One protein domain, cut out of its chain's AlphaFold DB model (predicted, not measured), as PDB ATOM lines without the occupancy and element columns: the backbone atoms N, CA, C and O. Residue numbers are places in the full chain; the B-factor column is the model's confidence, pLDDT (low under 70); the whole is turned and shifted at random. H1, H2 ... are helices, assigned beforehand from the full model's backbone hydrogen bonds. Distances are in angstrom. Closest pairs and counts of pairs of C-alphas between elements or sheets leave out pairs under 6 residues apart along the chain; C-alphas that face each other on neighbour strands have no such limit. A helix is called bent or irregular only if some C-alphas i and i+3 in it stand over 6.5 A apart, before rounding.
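What this domain is: This is residues 10 to 75 of the 203 residues of the protein "Putative dolichol monophosphate mannose synthase" of Bradyrhizobium diazoefficiens (UniProt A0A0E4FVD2). What shape does the model make? A loose cluster of helices, with H1 crossing H2 at a wide angle and H3 running beside H2, has one very long loop, residues 34 to 58, swinging out in a wide open arc from the end of H2 to the start of H3. Residues 41 to 59 stick out from the cluster. What is it built of? The printed part has 66 residues with three named helices, H1, H2 and H3 in chain order, and no named strand; its class is all helix. It is loose, with a radius of gyration of the C-alphas of 14.4 A and spans of 39 by 28 by 16 A.

Where its parts are: Where does the first helix lie? H1, residues 10 to 18, begins with C-alpha 10 at (43.648, -30.916, 41.305) and is 14.2 A long; it is irregular, with C-alphas 14 and 17 7.2 A apart. What follows? H2 is residues 26 to 33, 10.1 A long. H3, residues 59 to 74, is 22.9 A long and ends with C-alpha 74 at (32.931, -40.340, 18.936).

How they stand to each other: How does H1 stand to H2? They touch, about perpendicular at 78 degrees; their closest C-alphas, of Arg 18 and Ser 33, are 5.3 A apart. Where is H3? H3 and H2 are close but not clearly touching, at a shallow tilt of 10 degrees, the same way; their closest C-alphas, of Ala 32 and Lys 72, are 7.2 A apart. H1 and H3 are apart. What do the backbones show? In H2 and H3 every O i to N i+4 pair is within hydrogen-bond range; in H1, 3 of 5 are.

The domain as a whole: How far does it reach? The two C-alphas farthest apart, of Gln 36 and Phe 52, are 39.9 A apart. How is it linked? The printed part has no cut; the link from H1 to H2 is short, and that from H2 to H3, 25 residues, is long. Where is confidence low? Residues 21 to 24 and 53 to 61 have pLDDT under 70; the mean of the printed part is 78.9.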
ATOM      1  N   GLN A  10      43.637 -29.458  41.370       89.62
ATOM      2  CA  GLN A  10      43.648 -30.916  41.305       89.62
ATOM      3  C   GLN A  10      42.645 -31.463  40.276       89.62
ATOM      4  O   GLN A  10      42.996 -32.348  39.500       89.62
ATOM      5  N   ALA A  11      41.423 -30.918  40.224       87.19
ATOM      6  CA  ALA A  11      40.427 -31.326  39.232       87.19
ATOM      7  C   ALA A  11      40.863 -30.961  37.805       87.19
ATOM      8  O   ALA A  11      40.691 -31.758  36.886       87.19
ATOM      9  N   PHE A  12      41.467 -29.785  37.621       89.38
ATOM     10  CA  PHE A  12      42.009 -29.372  36.327       89.38
ATOM     11  C   PHE A  12      43.148 -30.292  35.864       89.38
ATOM     12  O   PHE A  12      43.107 -30.807  34.748       89.38
ATOM     13  N   GLU A  13      44.132 -30.549  36.730       90.06
ATOM     14  CA  GLU A  13      45.286 -31.396  36.414       90.06
ATOM     15  C   GLU A  13      44.882 -32.846  36.124       90.06
ATOM     16  O   GLU A  13      45.413 -33.460  35.200       90.06
ATOM     17  N   ALA A  14      43.890 -33.377  36.841       88.19
ATOM     18  CA  ALA A  14      43.358 -34.714  36.589       88.19
ATOM     19  C   ALA A  14      42.634 -34.833  35.232       88.19
ATOM     20  O   ALA A  14      42.609 -35.914  34.637       88.19
ATOM     21  N   SER A  15      42.054 -33.738  34.733       87.06
ATOM     22  CA  SER A  15      41.384 -33.689  33.428       87.06
ATOM     23  C   SER A  15      42.346 -33.443  32.259       87.06
ATOM     24  O   SER A  15      42.024 -33.848  31.141       87.06
ATOM     25  N   LEU A  16      43.521 -32.833  32.495       85.31
ATOM     26  CA  LEU A  16      44.508 -32.458  31.461       85.31
ATOM     27  C   LEU A  16      44.778 -33.546  30.408       85.31
ATOM     28  O   LEU A  16      44.748 -33.207  29.224       85.31
ATOM     29  N   PRO A  17      44.997 -34.831  30.767       84.25
ATOM     30  CA  PRO A  17      45.339 -35.862  29.783       84.25
ATOM     31  C   PRO A  17      44.249 -36.125  28.736       84.25
ATOM     32  O   PRO A  17      44.531 -36.721  27.700       84.25
ATOM     33  N   ARG A  18      43.001 -35.723  29.010       81.75
ATOM     34  CA  ARG A  18      41.827 -35.978  28.160       81.75
ATOM     35  C   ARG A  18      41.165 -34.711  27.620       81.75
ATOM     36  O   ARG A  18      40.167 -34.819  26.902       81.75
ATOM     37  N   LEU A  19      41.707 -33.534  27.938       82.62
ATOM     38  CA  LEU A  19      41.219 -32.275  27.379       82.62
ATOM     39  C   LEU A  19      41.413 -32.266  25.859       82.62
ATOM     40  O   LEU A  19      42.470 -32.626  25.335       82.62
ATOM     41  N   SER A  20      40.377 -31.846  25.144       71.44
ATOM     42  CA  SER A  20      40.432 -31.652  23.703       71.44
ATOM     43  C   SER A  20      41.051 -30.288  23.404       71.44
ATOM     44  O   SER A  20      40.676 -29.261  23.960       71.44
ATOM     45  N   THR A  21      41.981 -30.234  22.452       69.50
ATOM     46  CA  THR A  21      42.540 -28.947  21.984       69.50
ATOM     47  C   THR A  21      41.636 -28.242  20.963       69.50
ATOM     48  O   THR A  21      42.091 -27.357  20.236       69.50
ATOM     49  N   ILE A  22      40.375 -28.671  20.849       65.38
ATOM     50  CA  ILE A  22      39.431 -28.240  19.819       65.38
ATOM     51  C   ILE A  22      38.392 -27.282  20.418       65.38
ATOM     52  O   ILE A  22      37.647 -27.624  21.329       65.38
ATOM     53  N   GLY A  23      38.288 -26.085  19.836       66.38
ATOM     54  CA  GLY A  23      37.297 -25.077  20.220       66.38
ATOM     55  C   GLY A  23      37.740 -24.177  21.376       66.38
ATOM     56  O   GLY A  23      38.915 -24.103  21.716       66.38
ATOM     57  N   PHE A  24      36.786 -23.435  21.946       67.56
ATOM     58  CA  PHE A  24      37.047 -22.381  22.942       67.56
ATOM     59  C   PHE A  24      36.307 -22.595  24.277       67.56
ATOM     60  O   PHE A  24      36.502 -21.838  25.226       67.56
ATOM     61  N   LYS A  25      35.431 -23.608  24.375       76.88
ATOM     62  CA  LYS A  25      34.603 -23.866  25.567       76.88
ATOM     63  C   LYS A  25      35.260 -24.869  26.512       76.88
ATOM     64  O   LYS A  25      34.758 -25.974  26.705       76.88
ATOM     65  N   ILE A  26      36.344 -24.435  27.144       82.56
ATOM     66  CA  ILE A  26      37.136 -25.244  28.080       82.56
ATOM     67  C   ILE A  26      36.318 -25.819  29.249       82.56
ATOM     68  O   ILE A  26      36.605 -26.919  29.695       82.56
ATOM     69  N   LEU A  27      35.264 -25.135  29.714       85.44
ATOM     70  CA  LEU A  27      34.423 -25.637  30.808       85.44
ATOM     71  C   LEU A  27      33.720 -26.953  30.441       85.44
ATOM     72  O   LEU A  27      33.695 -27.884  31.237       85.44
ATOM     73  N   VAL A  28      33.167 -27.040  29.226       84.19
ATOM     74  CA  VAL A  28      32.503 -28.259  28.729       84.19
ATOM     75  C   VAL A  28      33.519 -29.382  28.625       84.19
ATOM     76  O   VAL A  28      33.278 -30.493  29.084       84.19
ATOM     77  N   ASP A  29      34.659 -29.063  28.016       83.25
ATOM     78  CA  ASP A  29      35.741 -30.004  27.804       83.25
ATOM     79  C   ASP A  29      36.267 -30.548  29.139       83.25
ATOM     80  O   ASP A  29      36.430 -31.754  29.288       83.25
ATOM     81  N   LEU A  30      36.417 -29.691  30.147       87.00
ATOM     82  CA  LEU A  30      36.867 -30.064  31.483       87.00
ATOM     83  C   LEU A  30      35.883 -30.982  32.208       87.00
ATOM     84  O   LEU A  30      36.310 -31.993  32.764       87.00
ATOM     85  N   VAL A  31      34.588 -30.659  32.179       86.44
ATOM     86  CA  VAL A  31      33.548 -31.485  32.812       86.44
ATOM     87  C   VAL A  31      33.431 -32.840  32.111       86.44
ATOM     88  O   VAL A  31      33.328 -33.863  32.781       86.44
ATOM     89  N   ALA A  32      33.516 -32.873  30.778       84.88
ATOM     90  CA  ALA A  32      33.444 -34.109  29.998       84.88
ATOM     91  C   ALA A  32      34.718 -34.973  30.083       84.88
ATOM     92  O   ALA A  32      34.659 -36.175  29.841       84.88
ATOM     93  N   SER A  33      35.874 -34.377  30.391       85.38
ATOM     94  CA  SER A  33      37.171 -35.078  30.473       85.38
ATOM     95  C   SER A  33      37.521 -35.571  31.872       85.38
ATOM     96  O   SER A  33      38.525 -36.274  32.038       85.38
ATOM     97  N   ALA A  34      36.738 -35.171  32.874       86.00
ATOM     98  CA  ALA A  34      37.029 -35.477  34.259       86.00
ATOM     99  C   ALA A  34      36.996 -36.999  34.504       86.00
ATOM    100  O   ALA A  34      36.060 -37.673  34.071       86.00
ATOM    101  N   PRO A  35      38.000 -37.570  35.200       84.44
ATOM    102  CA  PRO A  35      38.020 -38.996  35.538       84.44
ATOM    103  C   PRO A  35      36.833 -39.437  36.388       84.44
ATOM    104  O   PRO A  35      36.451 -40.602  36.342       84.44
ATOM    105  N   GLN A  36      36.302 -38.521  37.189       86.25
ATOM    106  CA  GLN A  36      35.179 -38.736  38.084       86.25
ATOM    107  C   GLN A  36      34.208 -37.558  37.948       86.25
ATOM    108  O   GLN A  36      34.649 -36.456  37.606       86.25
ATOM    109  N   PRO A  37      32.906 -37.762  38.219       85.44
ATOM    110  CA  PRO A  37      31.927 -36.684  38.197       85.44
ATOM    111  C   PRO A  37      32.357 -35.541  39.124       85.44
ATOM    112  O   PRO A  37      32.561 -35.745  40.320       85.44
ATOM    113  N   LEU A  38      32.509 -34.336  38.570       87.88
ATOM    114  CA  LEU A  38      32.841 -33.150  39.356       87.88
ATOM    115  C   LEU A  38      31.607 -32.670  40.122       87.88
ATOM    116  O   LEU A  38      30.505 -32.628  39.576       87.88
ATOM    117  N   THR A  39      31.793 -32.241  41.368       89.25
ATOM    118  CA  THR A  39      30.762 -31.495  42.093       89.25
ATOM    119  C   THR A  39      30.677 -30.087  41.511       89.25
ATOM    120  O   THR A  39      31.640 -29.324  41.581       89.25
ATOM    121  N   VAL A  40      29.537 -29.750  40.910       90.25
ATOM    122  CA  VAL A  40      29.311 -28.461  40.245       90.25
ATOM    123  C   VAL A  40      28.350 -27.619  41.078       90.25
ATOM    124  O   VAL A  40      27.279 -28.087  41.452       90.25
ATOM    125  N   LEU A  41      28.733 -26.369  41.340       91.81
ATOM    126  CA  LEU A  41      27.875 -25.340  41.920       91.81
ATOM    127  C   LEU A  41      27.758 -24.190  40.917       91.81
ATOM    128  O   LEU A  41      28.775 -23.661  40.464       91.81
ATOM    129  N   GLU A  42      26.533 -23.788  40.582       91.50
ATOM    130  CA  GLU A  42      26.285 -22.629  39.724       91.50
ATOM    131  C   GLU A  42      26.057 -21.383  40.585       91.50
ATOM    132  O   GLU A  42      25.119 -21.324  41.379       91.50
ATOM    133  N   VAL A  43      26.932 -20.384  40.444       91.12
ATOM    134  CA  VAL A  43      26.803 -19.095  41.135       91.12
ATOM    135  C   VAL A  43      26.163 -18.089  40.175       91.12
ATOM    136  O   VAL A  43      26.714 -17.864  39.092       91.12
ATOM    137  N   PRO A  44      25.021 -17.475  40.534       88.31
ATOM    138  CA  PRO A  44      24.357 -16.517  39.665       88.31
ATOM    139  C   PRO A  44      25.198 -15.247  39.521       88.31
ATOM    140  O   PRO A  44      25.734 -14.714  40.492       88.31
ATOM    141  N   TYR A  45      25.286 -14.740  38.299       87.38
ATOM    142  CA  TYR A  45      25.863 -13.437  37.998       87.38
ATOM    143  C   TYR A  45      25.168 -12.839  36.778       87.38
ATOM    144  O   TYR A  45      24.583 -13.555  35.964       87.38
ATOM    145  N   GLU A  46      25.249 -11.521  36.638       85.56
ATOM    146  CA  GLU A  46      24.660 -10.817  35.506       85.56
ATOM    147  C   GLU A  46      25.699 -10.608  34.397       85.56
ATOM    148  O   GLU A  46      26.770 -10.027  34.610       85.56
ATOM    149  N   PHE A  47      25.385 -11.084  33.191       83.62
ATOM    150  CA  PHE A  47      26.185 -10.790  32.007       83.62
ATOM    151  C   PHE A  47      25.970  -9.337  31.591       83.62
ATOM    152  O   PHE A  47      24.917  -8.975  31.075       83.62
ATOM    153  N   ARG A  48      26.996  -8.508  31.773       83.31
ATOM    154  CA  ARG A  48      26.957  -7.108  31.343       83.31
ATOM    155  C   ARG A  48      27.156  -6.973  29.837       83.31
ATOM    156  O   ARG A  48      27.919  -7.722  29.222       83.31
ATOM    157  N   THR A  49      26.523  -5.956  29.262       77.69
ATOM    158  CA  THR A  49      26.727  -5.567  27.866       77.69
ATOM    159  C   THR A  49      28.171  -5.126  27.648       77.69
ATOM    160  O   THR A  49      28.744  -4.378  28.441       77.69
ATOM    161  N   ARG A  50      28.775  -5.592  26.554       74.75
ATOM    162  CA  ARG A  50      30.127  -5.197  26.163       74.75
ATOM    163  C   ARG A  50      30.141  -3.711  25.788       74.75
ATOM    164  O   ARG A  50      29.423  -3.315  24.880       74.75
ATOM    165  N   SER A  51      30.971  -2.911  26.454       72.75
ATOM    166  CA  SER A  51      31.042  -1.457  26.227       72.75
ATOM    167  C   SER A  51      31.946  -1.053  25.054       72.75
ATOM    168  O   SER A  51      31.759   0.018  24.491       72.75
ATOM    169  N   PHE A  52      32.913  -1.899  24.672       70.75
ATOM    170  CA  PHE A  52      33.864  -1.624  23.587       70.75
ATOM    171  C   PHE A  52      34.257  -2.892  22.804       70.75
ATOM    172  O   PHE A  52      34.498  -3.963  23.380       70.75
ATOM    173  N   GLY A  53      34.390  -2.739  21.481       69.38
ATOM    174  CA  GLY A  53      34.833  -3.770  20.537       69.38
ATOM    175  C   GLY A  53      33.717  -4.672  20.001       69.38
ATOM    176  O   GLY A  53      32.639  -4.768  20.581       69.38
ATOM    177  N   GLU A  54      33.993  -5.359  18.892       64.38
ATOM    178  CA  GLU A  54      33.023  -6.251  18.248       64.38
ATOM    179  C   GLU A  54      32.902  -7.618  18.936       64.38
ATOM    180  O   GLU A  54      33.825  -8.124  19.593       64.38
ATOM    181  N   SER A  55      31.727  -8.233  18.788       56.75
ATOM    182  CA  SER A  55      31.447  -9.568  19.307       56.75
ATOM    183  C   SER A  55      32.270 -10.620  18.560       56.75
ATOM    184  O   SER A  55      32.082 -10.846  17.372       56.75
ATOM    185  N   LYS A  56      33.154 -11.322  19.279       55.94
ATOM    186  CA  LYS A  56      33.897 -12.484  18.752       55.94
ATOM    187  C   LYS A  56      33.024 -13.744  18.597       55.94
ATOM    188  O   LYS A  56      33.533 -14.785  18.185       55.94
ATOM    189  N   LEU A  57      31.738 -13.679  18.964       56.09
ATOM    190  CA  LEU A  57      30.757 -14.750  18.761       56.09
ATOM    191  C   LEU A  57      30.292 -14.747  17.299       56.09
ATOM    192  O   LEU A  57      29.181 -14.340  16.984       56.09
ATOM    193  N   ASP A  58      31.172 -15.194  16.409       66.19
ATOM    194  CA  ASP A  58      30.818 -15.515  15.027       66.19
ATOM    195  C   ASP A  58      30.147 -16.903  14.980       66.19
ATOM    196  O   ASP A  58      30.403 -17.759  15.825       66.19
ATOM    197  N   SER A  59      29.329 -17.175  13.967       66.44
ATOM    198  CA  SER A  59      28.819 -18.507  13.585       66.44
ATOM    199  C   SER A  59      29.871 -19.634  13.682       66.44
ATOM    200  O   SER A  59      29.558 -20.778  14.025       66.44
ATOM    201  N   ALA A  60      31.147 -19.280  13.485       66.75
ATOM    202  CA  ALA A  60      32.337 -20.082  13.761       66.75
ATOM    203  C   ALA A  60      32.329 -20.806  15.116       66.75
ATOM    204  O   ALA A  60      32.726 -21.967  15.211       66.75
ATOM    205  N   VAL A  61      31.903 -20.109  16.167       68.38
ATOM    206  CA  VAL A  61      31.886 -20.572  17.555       68.38
ATOM    207  C   VAL A  61      30.884 -21.709  17.730       68.38
ATOM    208  O   VAL A  61      31.188 -22.711  18.379       68.38
ATOM    209  N   VAL A  62      29.690 -21.573  17.151       73.44
ATOM    210  CA  VAL A  62      28.651 -22.609  17.233       73.44
ATOM    211  C   VAL A  62      29.137 -23.878  16.543       73.44
ATOM    212  O   VAL A  62      29.038 -24.963  17.114       73.44
ATOM    213  N   TRP A  63      29.755 -23.739  15.368       77.31
ATOM    214  CA  TRP A  63      30.328 -24.870  14.647       77.31
ATOM    215  C   TRP A  63      31.439 -25.574  15.437       77.31
ATOM    216  O   TRP A  63      31.392 -26.787  15.614       77.31
ATOM    217  N   GLN A  64      32.399 -24.826  15.991       73.50
ATOM    218  CA  GLN A  64      33.461 -25.403  16.827       73.50
ATOM    219  C   GLN A  64      32.909 -26.145  18.049       73.50
ATOM    220  O   GLN A  64      33.459 -27.170  18.443       73.50
ATOM    221  N   TYR A  65      31.818 -25.649  18.637       74.44
ATOM    222  CA  TYR A  65      31.150 -26.324  19.743       74.44
ATOM    223  C   TYR A  65      30.524 -27.658  19.315       74.44
ATOM    224  O   TYR A  65      30.693 -28.648  20.019       74.44
ATOM    225  N   LEU A  66      29.866 -27.715  18.153       78.56
ATOM    226  CA  LEU A  66      29.324 -28.966  17.610       78.56
ATOM    227  C   LEU A  66      30.429 -29.989  17.319       78.56
ATOM    228  O   LEU A  66      30.286 -31.158  17.669       78.56
ATOM    229  N   VAL A  67      31.552 -29.544  16.744       78.50
ATOM    230  CA  VAL A  67      32.717 -30.407  16.493       78.50
ATOM    231  C   VAL A  67      33.292 -30.950  17.805       78.50
ATOM    232  O   VAL A  67      33.587 -32.137  17.879       78.50
ATOM    233  N   LEU A  68      33.404 -30.121  18.850       75.62
ATOM    234  CA  LEU A  68      33.862 -30.552  20.177       75.62
ATOM    235  C   LEU A  68      32.911 -31.577  20.815       75.62
ATOM    236  O   LEU A  68      33.365 -32.560  21.392       75.62
ATOM    237  N   LEU A  69      31.595 -31.369  20.711       77.56
ATOM    238  CA  LEU A  69      30.619 -32.336  21.219       77.56
ATOM    239  C   LEU A  69      30.732 -33.675  20.487       77.56
ATOM    240  O   LEU A  69      30.776 -34.720  21.131       77.56
ATOM    241  N   ALA A  70      30.841 -33.646  19.159       78.62
ATOM    242  CA  ALA A  70      31.084 -34.850  18.377       78.62
ATOM    243  C   ALA A  70      32.408 -35.527  18.778       78.62
ATOM    244  O   ALA A  70      32.474 -36.753  18.807       78.62
ATOM    245  N   ASP A  71      33.444 -34.753  19.123       79.75
ATOM    246  CA  ASP A  71      34.761 -35.272  19.521       79.75
ATOM    247  C   ASP A  71      34.680 -35.994  20.863       79.75
ATOM    248  O   ASP A  71      35.225 -37.082  21.024       79.75
ATOM    249  N   LYS A  72      33.892 -35.472  21.802       74.44
ATOM    250  CA  LYS A  72      33.631 -36.159  23.071       74.44
ATOM    251  C   LYS A  72      32.778 -37.411  22.925       74.44
ATOM    252  O   LYS A  72      32.999 -38.367  23.660       74.44
ATOM    253  N   LEU A  73      31.841 -37.427  21.980       74.88
ATOM    254  CA  LEU A  73      30.970 -38.581  21.752       74.88
ATOM    255  C   LEU A  73      31.672 -39.701  20.972       74.88
ATOM    256  O   LEU A  73      31.566 -40.862  21.354       74.88
ATOM    257  N   PHE A  74      32.405 -39.368  19.907       76.81
ATOM    258  CA  PHE A  74      32.931 -40.340  18.936       76.81
ATOM    259  C   PHE A  74      34.451 -40.291  18.749       76.81
ATOM    260  O   PHE A  74      35.021 -41.234  18.200       76.81
ATOM    261  N   GLY A  75      35.123 -39.236  19.222       71.25
ATOM    262  CA  GLY A  75      36.558 -39.014  19.008       71.25
ATOM    263  C   GLY A  75      37.460 -40.092  19.611       71.25
ATOM    264  O   GLY A  75      38.592 -40.252  19.164       71.25
TER     265      GLY A  75